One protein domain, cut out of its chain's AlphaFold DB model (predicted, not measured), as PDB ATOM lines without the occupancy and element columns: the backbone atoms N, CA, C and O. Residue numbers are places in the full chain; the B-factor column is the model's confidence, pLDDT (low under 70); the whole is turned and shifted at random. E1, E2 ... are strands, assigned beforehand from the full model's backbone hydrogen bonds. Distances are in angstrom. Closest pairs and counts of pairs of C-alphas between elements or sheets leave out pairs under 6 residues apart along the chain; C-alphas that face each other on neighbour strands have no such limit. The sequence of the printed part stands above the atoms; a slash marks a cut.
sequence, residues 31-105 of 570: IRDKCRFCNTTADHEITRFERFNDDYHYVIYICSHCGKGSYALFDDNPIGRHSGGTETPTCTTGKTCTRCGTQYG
ATOM      1  N   ILE A  31       9.462 104.049  21.153       87.75
ATOM      2  CA  ILE A  31       8.589 102.933  21.531       87.75
ATOM      3  C   ILE A  31       9.130 102.228  22.774       87.75
ATOM      4  O   ILE A  31      10.325 101.973  22.873       87.75
ATOM      5  N   ARG A  32       8.262 101.908  23.736       88.50
ATOM      6  CA  ARG A  32       8.653 101.156  24.932       88.50
ATOM      7  C   ARG A  32       8.466  99.669  24.690       88.50
ATOM      8  O   ARG A  32       7.336  99.216  24.538       88.50
ATOM      9  N   ASP A  33       9.563  98.926  24.697       87.62
ATOM     10  CA  ASP A  33       9.553  97.475  24.531       87.62
ATOM     11  C   ASP A  33      10.723  96.833  25.297       87.62
ATOM     12  O   ASP A  33      11.556  97.508  25.911       87.62
ATOM     13  N   LYS A  34      10.758  95.502  25.346       88.31
ATOM     14  CA  LYS A  34      11.831  94.742  25.971       88.31
ATOM     15  C   LYS A  34      13.035  94.646  25.034       88.31
ATOM     16  O   LYS A  34      13.002  93.963  24.015       88.31
ATOM     17  N   CYS A  35      14.159  95.247  25.428       86.62
ATOM     18  CA  CYS A  35      15.385  95.178  24.641       86.62
ATOM     19  C   CYS A  35      15.919  93.742  24.565       86.62
ATOM     20  O   CYS A  35      16.300  93.168  25.584       86.62
ATOM     21  N   ARG A  36      16.070  93.189  23.357       85.56
ATOM     22  CA  ARG A  36      16.658  91.849  23.161       85.56
ATOM     23  C   ARG A  36      18.111  91.731  23.644       85.56
ATOM     24  O   ARG A  36      18.561  90.627  23.933       85.56
ATOM     25  N   PHE A  37      18.849  92.840  23.738       88.25
ATOM     26  CA  PHE A  37      20.271  92.817  24.096       88.25
ATOM     27  C   PHE A  37      20.547  92.953  25.593       88.25
ATOM     28  O   PHE A  37      21.389  92.225  26.107       88.25
ATOM     29  N   CYS A  38      19.882  93.880  26.291       89.81
ATOM     30  CA  CYS A  38      20.054  94.043  27.742       89.81
ATOM     31  C   CYS A  38      18.932  93.389  28.558       89.81
ATOM     32  O   CYS A  38      18.989  93.386  29.782       89.81
ATOM     33  N   ASN A  39      17.925  92.814  27.887       86.88
ATOM     34  CA  ASN A  39      16.774  92.127  28.477       86.88
ATOM     35  C   ASN A  39      15.922  93.009  29.416       86.88
ATOM     36  O   ASN A  39      15.103  92.491  30.176       86.88
ATOM     37  N   THR A  40      16.098  94.332  29.350       88.44
ATOM     38  CA  THR A  40      15.386  95.341  30.146       88.44
ATOM     39  C   THR A  40      14.313  96.008  29.294       88.44
ATOM     40  O   THR A  40      14.561  96.328  28.130       88.44
ATOM     41  N   THR A  41      13.136  96.245  29.868       90.06
ATOM     42  CA  THR A  41      12.124  97.107  29.249       90.06
ATOM     43  C   THR A  41      12.596  98.550  29.317       90.06
ATOM     44  O   THR A  41      12.801  99.085  30.406       90.06
ATOM     45  N   ALA A  42      12.797  99.163  28.157       87.62
ATOM     46  CA  ALA A  42      13.299 100.522  28.036       87.62
ATOM     47  C   ALA A  42      12.605 101.230  26.871       87.62
ATOM     48  O   ALA A  42      11.992 100.596  26.011       87.62
ATOM     49  N   ASP A  43      12.710 102.553  26.849       89.31
ATOM     50  CA  ASP A  43      12.340 103.310  25.662       89.31
ATOM     51  C   ASP A  43      13.383 103.054  24.564       89.31
ATOM     52  O   ASP A  43      14.591 102.974  24.813       89.31
ATOM     53  N   HIS A  44      12.889 102.860  23.351       90.06
ATOM     54  CA  HIS A  44      13.665 102.634  22.149       90.06
ATOM     55  C   HIS A  44      13.443 103.799  21.197       90.06
ATOM     56  O   HIS A  44      12.315 104.042  20.773       90.06
ATOM     57  N   GLU A  45      14.509 104.511  20.857       91.38
ATOM     58  CA  GLU A  45      14.470 105.616  19.906       91.38
ATOM     59  C   GLU A  45      14.359 105.070  18.486       91.38
ATOM     60  O   GLU A  45      15.237 104.337  18.024       91.38
ATOM     61  N   ILE A  46      13.264 105.384  17.798       91.19
ATOM     62  CA  ILE A  46      13.018 104.922  16.438       91.19
ATOM     63  C   ILE A  46      13.865 105.756  15.490       91.19
ATOM     64  O   ILE A  46      13.721 106.969  15.383       91.19
ATOM     65  N   THR A  47      14.740 105.070  14.771       90.31
ATOM     66  CA  THR A  47      15.678 105.689  13.834       90.31
ATOM     67  C   THR A  47      15.128 105.740  12.415       90.31
ATOM     68  O   THR A  47      15.366 106.716  11.710       90.31
ATOM     69  N   ARG A  48      14.411 104.696  11.975       90.19
ATOM     70  CA  ARG A  48      13.763 104.617  10.656       90.19
ATOM     71  C   ARG A  48      12.801 103.433  10.572       90.19
ATOM     72  O   ARG A  48      12.753 102.590  11.468       90.19
ATOM     73  N   PHE A  49      12.104 103.339   9.445       92.50
ATOM     74  CA  PHE A  49      11.239 102.219   9.098       92.50
ATOM     75  C   PHE A  49      11.700 101.583   7.786       92.50
ATOM     76  O   PHE A  49      12.031 102.295   6.839       92.50
ATOM     77  N   GLU A  50      11.703 100.255   7.713       90.38
ATOM     78  CA  GLU A  50      12.116  99.504   6.521       90.38
ATOM     79  C   GLU A  50      11.045  98.504   6.101       90.38
ATOM     80  O   GLU A  50      10.442  97.839   6.936       90.38
ATOM     81  N   ARG A  51      10.802  98.361   4.798       89.69
ATOM     82  CA  ARG A  51       9.761  97.466   4.284       89.69
ATOM     83  C   ARG A  51       9.960  96.016   4.751       89.69
ATOM     84  O   ARG A  51      11.033  95.458   4.544       89.69
ATOM     85  N   PHE A  52       8.893  95.376   5.240       89.19
ATOM     86  CA  PHE A  52       8.857  93.921   5.436       89.19
ATOM     87  C   PHE A  52       8.026  93.227   4.351       89.19
ATOM     88  O   PHE A  52       8.568  92.501   3.517       89.19
ATOM     89  N   ASN A  53       6.723  93.494   4.303       86.69
ATOM     90  CA  ASN A  53       5.799  92.958   3.302       86.69
ATOM     91  C   ASN A  53       4.772  94.033   2.897       86.69
ATOM     92  O   ASN A  53       5.009  95.220   3.125       86.69
ATOM     93  N   ASP A  54       3.680  93.640   2.242       83.06
ATOM     94  CA  ASP A  54       2.662  94.581   1.759       83.06
ATOM     95  C   ASP A  54       1.771  95.148   2.873       83.06
ATOM     96  O   ASP A  54       1.085  96.141   2.648       83.06
ATOM     97  N   ASP A  55       1.837  94.585   4.082       84.75
ATOM     98  CA  ASP A  55       1.007  94.978   5.225       84.75
ATOM     99  C   ASP A  55       1.813  95.684   6.335       84.75
ATOM    100  O   ASP A  55       1.282  96.546   7.044       84.75
ATOM    101  N   TYR A  56       3.109  95.368   6.460       89.19
ATOM    102  CA  TYR A  56       3.959  95.796   7.574       89.19
ATOM    103  C   TYR A  56       5.348  96.301   7.145       89.19
ATOM    104  O   TYR A  56       5.914  95.909   6.114       89.19
ATOM    105  N   HIS A  57       5.950  97.113   8.015       90.94
ATOM    106  CA  HIS A  57       7.368  97.475   7.996       90.94
ATOM    107  C   HIS A  57       8.051  97.107   9.316       90.94
ATOM    108  O   HIS A  57       7.434  97.024  10.376       90.94
ATOM    109  N   TYR A  58       9.358  96.911   9.249       92.12
ATOM    110  CA  TYR A  58      10.215  96.867  10.415       92.12
ATOM    111  C   TYR A  58      10.369  98.260  11.011       92.12
ATOM    112  O   TYR A  58      10.639  99.230  10.300       92.12
ATOM    113  N   VAL A  59      10.259  98.340  12.333       91.88
ATOM    114  CA  VAL A  59      10.641  99.522  13.105       91.88
ATOM    115  C   VAL A  59      12.083  99.326  13.544       91.88
ATOM    116  O   VAL A  59      12.382  98.373  14.267       91.88
ATOM    117  N   ILE A  60      12.980 100.201  13.094       91.00
ATOM    118  CA  ILE A  60      14.405 100.138  13.423       91.00
ATOM    119  C   ILE A  60      14.690 101.149  14.509       91.00
ATOM    120  O   ILE A  60      14.485 102.349  14.323       91.00
ATOM    121  N   TYR A  61      15.191 100.673  15.638       91.44
ATOM    122  CA  TYR A  61      15.305 101.471  16.844       91.44
ATOM    123  C   TYR A  61      16.612 101.218  17.590       91.44
ATOM    124  O   TYR A  61      17.231 100.164  17.456       91.44
ATOM    125  N   ILE A  62      17.016 102.173  18.420       90.38
ATOM    126  CA  ILE A  62      18.160 102.065  19.325       90.38
ATOM    127  C   ILE A  62      17.641 102.033  20.758       90.38
ATOM    128  O   ILE A  62      16.794 102.827  21.149       90.38
ATOM    129  N   CYS A  63      18.115 101.081  21.560       90.81
ATOM    130  CA  CYS A  63      17.756 101.023  22.973       90.81
ATOM    131  C   CYS A  63      18.404 102.165  23.754       90.81
ATOM    132  O   CYS A  63      19.629 102.196  23.868       90.81
ATOM    133  N   SER A  64      17.598 103.020  24.386       88.75
ATOM    134  CA  SER A  64      18.102 104.152  25.174       88.75
ATOM    135  C   SER A  64      18.885 103.724  26.423       88.75
ATOM    136  O   SER A  64      19.641 104.517  26.971       88.75
ATOM    137  N   HIS A  65      18.745 102.468  26.871       89.25
ATOM    138  CA  HIS A  65      19.474 101.940  28.030       89.25
ATOM    139  C   HIS A  65      20.871 101.396  27.685       89.25
ATOM    140  O   HIS A  65      21.818 101.623  28.428       89.25
ATOM    141  N   CYS A  66      21.021 100.648  26.582       90.44
ATOM    142  CA  CYS A  66      22.298 100.000  26.231       90.44
ATOM    143  C   CYS A  66      22.942 100.505  24.933       90.44
ATOM    144  O   CYS A  66      24.003 100.012  24.551       90.44
ATOM    145  N   GLY A  67      22.298 101.437  24.227       87.81
ATOM    146  CA  GLY A  67      22.789 102.039  22.986       87.81
ATOM    147  C   GLY A  67      22.820 101.103  21.773       87.81
ATOM    148  O   GLY A  67      23.254 101.517  20.701       87.81
ATOM    149  N   LYS A  68      22.380  99.842  21.898       90.12
ATOM    150  CA  LYS A  68      22.377  98.884  20.782       90.12
ATOM    151  C   LYS A  68      21.131  99.040  19.912       90.12
ATOM    152  O   LYS A  68      20.011  99.091  20.425       90.12
ATOM    153  N   GLY A  69      21.352  99.075  18.598       88.81
ATOM    154  CA  GLY A  69      20.305  99.074  17.579       88.81
ATOM    155  C   GLY A  69      19.716  97.685  17.337       88.81
ATOM    156  O   GLY A  69      20.445  96.696  17.338       88.81
ATOM    157  N   SER A  70      18.406  97.615  17.115       88.88
ATOM    158  CA  SER A  70      17.667  96.420  16.696       88.88
ATOM    159  C   SER A  70      16.566  96.808  15.709       88.88
ATOM    160  O   SER A  70      16.289  97.986  15.487       88.88
ATOM    161  N   TYR A  71      15.906  95.805  15.148       89.75
ATOM    162  CA  TYR A  71      14.648  95.964  14.434       89.75
ATOM    163  C   TYR A  71      13.617  94.976  14.986       89.75
ATOM    164  O   TYR A  71      13.986  93.906  15.479       89.75
ATOM    165  N   ALA A  72      12.337  95.332  14.929       88.56
ATOM    166  CA  ALA A  72      11.238  94.424  15.252       88.56
ATOM    167  C   ALA A  72      10.012  94.702  14.375       88.56
ATOM    168  O   ALA A  72       9.837  95.810  13.858       88.56
ATOM    169  N   LEU A  73       9.181  93.675  14.215       88.88
ATOM    170  CA  LEU A  73       7.817  93.803  13.712       88.88
ATOM    171  C   LEU A  73       6.899  93.987  14.910       88.88
ATOM    172  O   LEU A  73       6.919  93.173  15.827       88.88
ATOM    173  N   PHE A  74       6.102  95.045  14.876       87.31
ATOM    174  CA  PHE A  74       5.037  95.261  15.844       87.31
ATOM    175  C   PHE A  74       3.700  95.074  15.120       87.31
ATOM    176  O   PHE A  74       3.098  96.038  14.660       87.31
ATOM    177  N   ASP A  75       3.278  93.828  14.942       82.25
ATOM    178  CA  ASP A  75       2.039  93.440  14.251       82.25
ATOM    179  C   ASP A  75       0.764  93.877  14.997       82.25
ATOM    180  O   ASP A  75      -0.211  94.316  14.368       82.25
ATOM    181  N   ASP A  76       0.819  93.850  16.328       83.12
ATOM    182  CA  ASP A  76      -0.239  94.307  17.238       83.12
ATOM    183  C   ASP A  76      -0.196  95.815  17.538       83.12
ATOM    184  O   ASP A  76      -1.055  96.348  18.245       83.12
ATOM    185  N   ASN A  77       0.782  96.543  16.988       85.31
ATOM    186  CA  ASN A  77       0.893  97.987  17.158       85.31
ATOM    187  C   ASN A  77       0.735  98.696  15.802       85.31
ATOM    188  O   ASN A  77       1.444  98.367  14.850       85.31
ATOM    189  N   PRO A  78      -0.124  99.726  15.689       86.62
ATOM    190  CA  PRO A  78      -0.272 100.502  14.456       86.62
ATOM    191  C   PRO A  78       1.047 101.037  13.885       86.62
ATOM    192  O   PRO A  78       1.154 101.238  12.678       86.62
ATOM    193  N   ILE A  79       2.065 101.227  14.730       88.12
ATOM    194  CA  ILE A  79       3.389 101.695  14.322       88.12
ATOM    195  C   ILE A  79       4.128 100.736  13.384       88.12
ATOM    196  O   ILE A  79       4.998 101.195  12.654       88.12
ATOM    197  N   GLY A  80       3.817  99.433  13.396       86.81
ATOM    198  CA  GLY A  80       4.427  98.430  12.516       86.81
ATOM    199  C   GLY A  80       3.681  98.229  11.195       86.81
ATOM    200  O   GLY A  80       4.184  97.538  10.311       86.81
ATOM    201  N   ARG A  81       2.493  98.827  11.038       90.38
ATOM    202  CA  ARG A  81       1.671  98.732   9.825       90.38
ATOM    203  C   ARG A  81       1.961  99.886   8.880       90.38
ATOM    204  O   ARG A  81       2.213 101.018   9.308       90.38
ATOM    205  N   HIS A  82       1.850  99.624   7.581       88.12
ATOM    206  CA  HIS A  82       1.892 100.708   6.609       88.12
ATOM    207  C   HIS A  82       0.704 101.652   6.810       88.12
ATOM    208  O   HIS A  82      -0.445 101.228   6.944       88.12
ATOM    209  N   SER A  83       0.984 102.951   6.857       87.88
ATOM    210  CA  SER A  83      -0.024 103.975   7.125       87.88
ATOM    211  C   SER A  83       0.309 105.306   6.444       87.88
ATOM    212  O   SER A  83       1.463 105.612   6.113       87.88
ATOM    213  N   GLY A  84      -0.727 106.119   6.245       85.12
ATOM    214  CA  GLY A  84      -0.644 107.382   5.515       85.12
ATOM    215  C   GLY A  84      -0.804 107.213   4.001       85.12
ATOM    216  O   GLY A  84      -1.292 106.193   3.525       85.12
ATOM    217  N   GLY A  85      -0.441 108.250   3.249       84.06
ATOM    218  CA  GLY A  85      -0.687 108.320   1.809       84.06
ATOM    219  C   GLY A  85      -2.110 108.783   1.479       84.06
ATOM    220  O   GLY A  85      -3.098 108.324   2.059       84.06
ATOM    221  N   THR A  86      -2.215 109.733   0.551       81.38
ATOM    222  CA  THR A  86      -3.491 110.232   0.007       81.38
ATOM    223  C   THR A  86      -3.775 109.672  -1.384       81.38
ATOM    224  O   THR A  86      -4.792 110.013  -1.980       81.38
ATOM    225  N   GLU A  87      -2.874 108.847  -1.922       88.38
ATOM    226  CA  GLU A  87      -3.024 108.238  -3.236       88.38
ATOM    227  C   GLU A  87      -4.197 107.252  -3.251       88.38
ATOM    228  O   GLU A  87      -4.465 106.541  -2.278       88.38
ATOM    229  N   THR A  88      -4.881 107.181  -4.388       83.44
ATOM    230  CA  THR A  88      -5.855 106.125  -4.661       83.44
ATOM    231  C   THR A  88      -5.097 104.910  -5.195       83.44
ATOM    232  O   THR A  88      -4.484 105.026  -6.260       83.44
ATOM    233  N   PRO A  89      -5.099 103.755  -4.499       83.50
ATOM    234  CA  PRO A  89      -4.448 102.554  -5.005       83.50
ATOM    235  C   PRO A  89      -4.985 102.129  -6.374       83.50
ATOM    236  O   PRO A  89      -6.190 102.159  -6.619       83.50
ATOM    237  N   THR A  90      -4.088 101.680  -7.244       84.06
ATOM    238  CA  THR A  90      -4.389 101.018  -8.517       84.06
ATOM    239  C   THR A  90      -3.990  99.540  -8.440       84.06
ATOM    240  O   THR A  90      -3.573  99.039  -7.391       84.06
ATOM    241  N   CYS A  91      -4.108  98.808  -9.551       83.12
ATOM    242  CA  CYS A  91      -3.690  97.405  -9.621       83.12
ATOM    243  C   CYS A  91      -2.204  97.197  -9.301       83.12
ATOM    244  O   CYS A  91      -1.842  96.204  -8.677       83.12
ATOM    245  N   THR A  92      -1.346  98.133  -9.710       81.25
ATOM    246  CA  THR A  92       0.119  98.000  -9.633       81.25
ATOM    247  C   THR A  92       0.763  98.985  -8.659       81.25
ATOM    248  O   THR A  92       1.897  98.766  -8.222       81.25
ATOM    249  N   THR A  93       0.044 100.049  -8.293       84.25
ATOM    250  CA  THR A  93       0.539 101.173  -7.489       84.25
ATOM    251  C   THR A  93      -0.286 101.289  -6.212       84.25
ATOM    252  O   THR A  93      -1.507 101.376  -6.265       84.25
ATOM    253  N   GLY A  94       0.370 101.246  -5.055       85.44
ATOM    254  CA  GLY A  94      -0.285 101.357  -3.747       85.44
ATOM    255  C   GLY A  94      -0.228 102.782  -3.195       85.44
ATOM    256  O   GLY A  94       0.340 103.670  -3.829       85.44
ATOM    257  N   LYS A  95      -0.750 102.988  -1.986       88.75
ATOM    258  CA  LYS A  95      -0.490 104.204  -1.196       88.75
ATOM    259  C   LYS A  95       0.959 104.250  -0.755       88.75
ATOM    260  O   LYS A  95       1.521 103.199  -0.460       88.75
ATOM    261  N   THR A  96       1.544 105.437  -0.640       88.88
ATOM    262  CA  THR A  96       2.906 105.567  -0.110       88.88
ATOM    263  C   THR A  96       2.856 105.625   1.413       88.88
ATOM    264  O   THR A  96       2.294 106.550   1.999       88.88
ATOM    265  N   CYS A  97       3.452 104.633   2.076       90.19
ATOM    266  CA  CYS A  97       3.599 104.632   3.523       90.19
ATOM    267  C   CYS A  97       4.447 105.838   3.939       90.19
ATOM    268  O   CYS A  97       5.611 105.958   3.560       90.19
ATOM    269  N   THR A  98       3.878 106.718   4.758       88.50
ATOM    270  CA  THR A  98       4.553 107.948   5.222       88.50
ATOM    271  C   THR A  98       5.774 107.671   6.098       88.50
ATOM    272  O   THR A  98       6.609 108.551   6.289       88.50
ATOM    273  N   ARG A  99       5.888 106.447   6.626       88.81
ATOM    274  CA  ARG A  99       6.955 106.027   7.537       88.81
ATOM    275  C   ARG A  99       8.154 105.417   6.814       88.81
ATOM    276  O   ARG A  99       9.283 105.795   7.106       88.81
ATOM    277  N   CYS A 100       7.922 104.488   5.885       88.56
ATOM    278  CA  CYS A 100       8.991 103.757   5.190       88.56
ATOM    279  C   CYS A 100       9.082 104.052   3.682       88.56
ATOM    280  O   CYS A 100       9.916 103.470   2.995       88.56
ATOM    281  N   GLY A 101       8.203 104.900   3.138       86.69
ATOM    282  CA  GLY A 101       8.174 105.263   1.716       86.69
ATOM    283  C   GLY A 101       7.731 104.143   0.768       86.69
ATOM    284  O   GLY A 101       7.735 104.326  -0.446       86.69
ATOM    285  N   THR A 102       7.356 102.974   1.289       87.69
ATOM    286  CA  THR A 102       6.927 101.832   0.474       87.69
ATOM    287  C   THR A 102       5.486 101.974   0.010       87.69
ATOM    288  O   THR A 102       4.631 102.439   0.760       87.69
ATOM    289  N   GLN A 103       5.197 101.489  -1.200       87.31
ATOM    290  CA  GLN A 103       3.828 101.326  -1.674       87.31
ATOM    291  C   GLN A 103       3.128 100.119  -1.052       87.31
ATOM    292  O   GLN A 103       3.614  98.996  -1.179       87.31
ATOM    293  N   TYR A 104       1.952 100.338  -0.476       86.25
ATOM    294  CA  TYR A 104       1.148  99.304   0.168       86.25
ATOM    295  C   TYR A 104      -0.329  99.398  -0.235       86.25
ATOM    296  O   TYR A 104      -0.774 100.411  -0.782       86.25
ATOM    297  N   GLY A 105      -1.098  98.333   0.002       84.38
ATOM    298  CA  GLY A 105      -2.526  98.304  -0.338       84.38
ATOM    299  C   GLY A 105      -2.813  98.359  -1.843       84.38
ATOM    300  O   GLY A 105      -3.835  98.912  -2.247       84.38
TER     301      GLY A 105
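What this domain is: This is residues 31 to 105 of the 570 residues of an uncharacterized protein of uncultured bacterium (UniProt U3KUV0). With little regular structure, the model is a rod: a strongly twisted four-stranded sheet makes one end, and residues 73 to 105, with no named element, run to the other end and fold back. The 75 printed residues hold E1, E2, E3 and E4, an all-strand meander, each strand the antiparallel neighbour of the one before; named elements hold only 26 residues. It is only just loose, close to compact, with a radius of gyration of the C-alphas of 13.9 A, spanning 44 by 19 by 15 A.

Where its parts are: E1, residues 31 to 34, begins at C-alpha 31 (8.589, 102.933, 21.531). E2, residues 41 to 51, is 25.1 A long and bends by 74 degrees at residue 47. E3, residues 57 to 63, is 18.6 A long. E4, residues 69 to 72, ends at C-alpha 72 (11.238, 94.424, 15.252).

How they stand to each other: In hairpin E1 and E2, N 44 and O 31 are 2.8 A apart, within hydrogen-bond range; in E2 and E3, N 58 and O 50, 2.7 A; in E3 and E4, N 70 and O 61, 2.8 A. Edge strands E1 and E4 are apart. Residues 95 to 96 pair with 103 to 104, antiparallel.

The domain as a whole: The C-alphas farthest apart, of His 65 and Cys 91, are 44.4 A apart. The printed part has no cut, and no printed residue is under 70 in pLDDT.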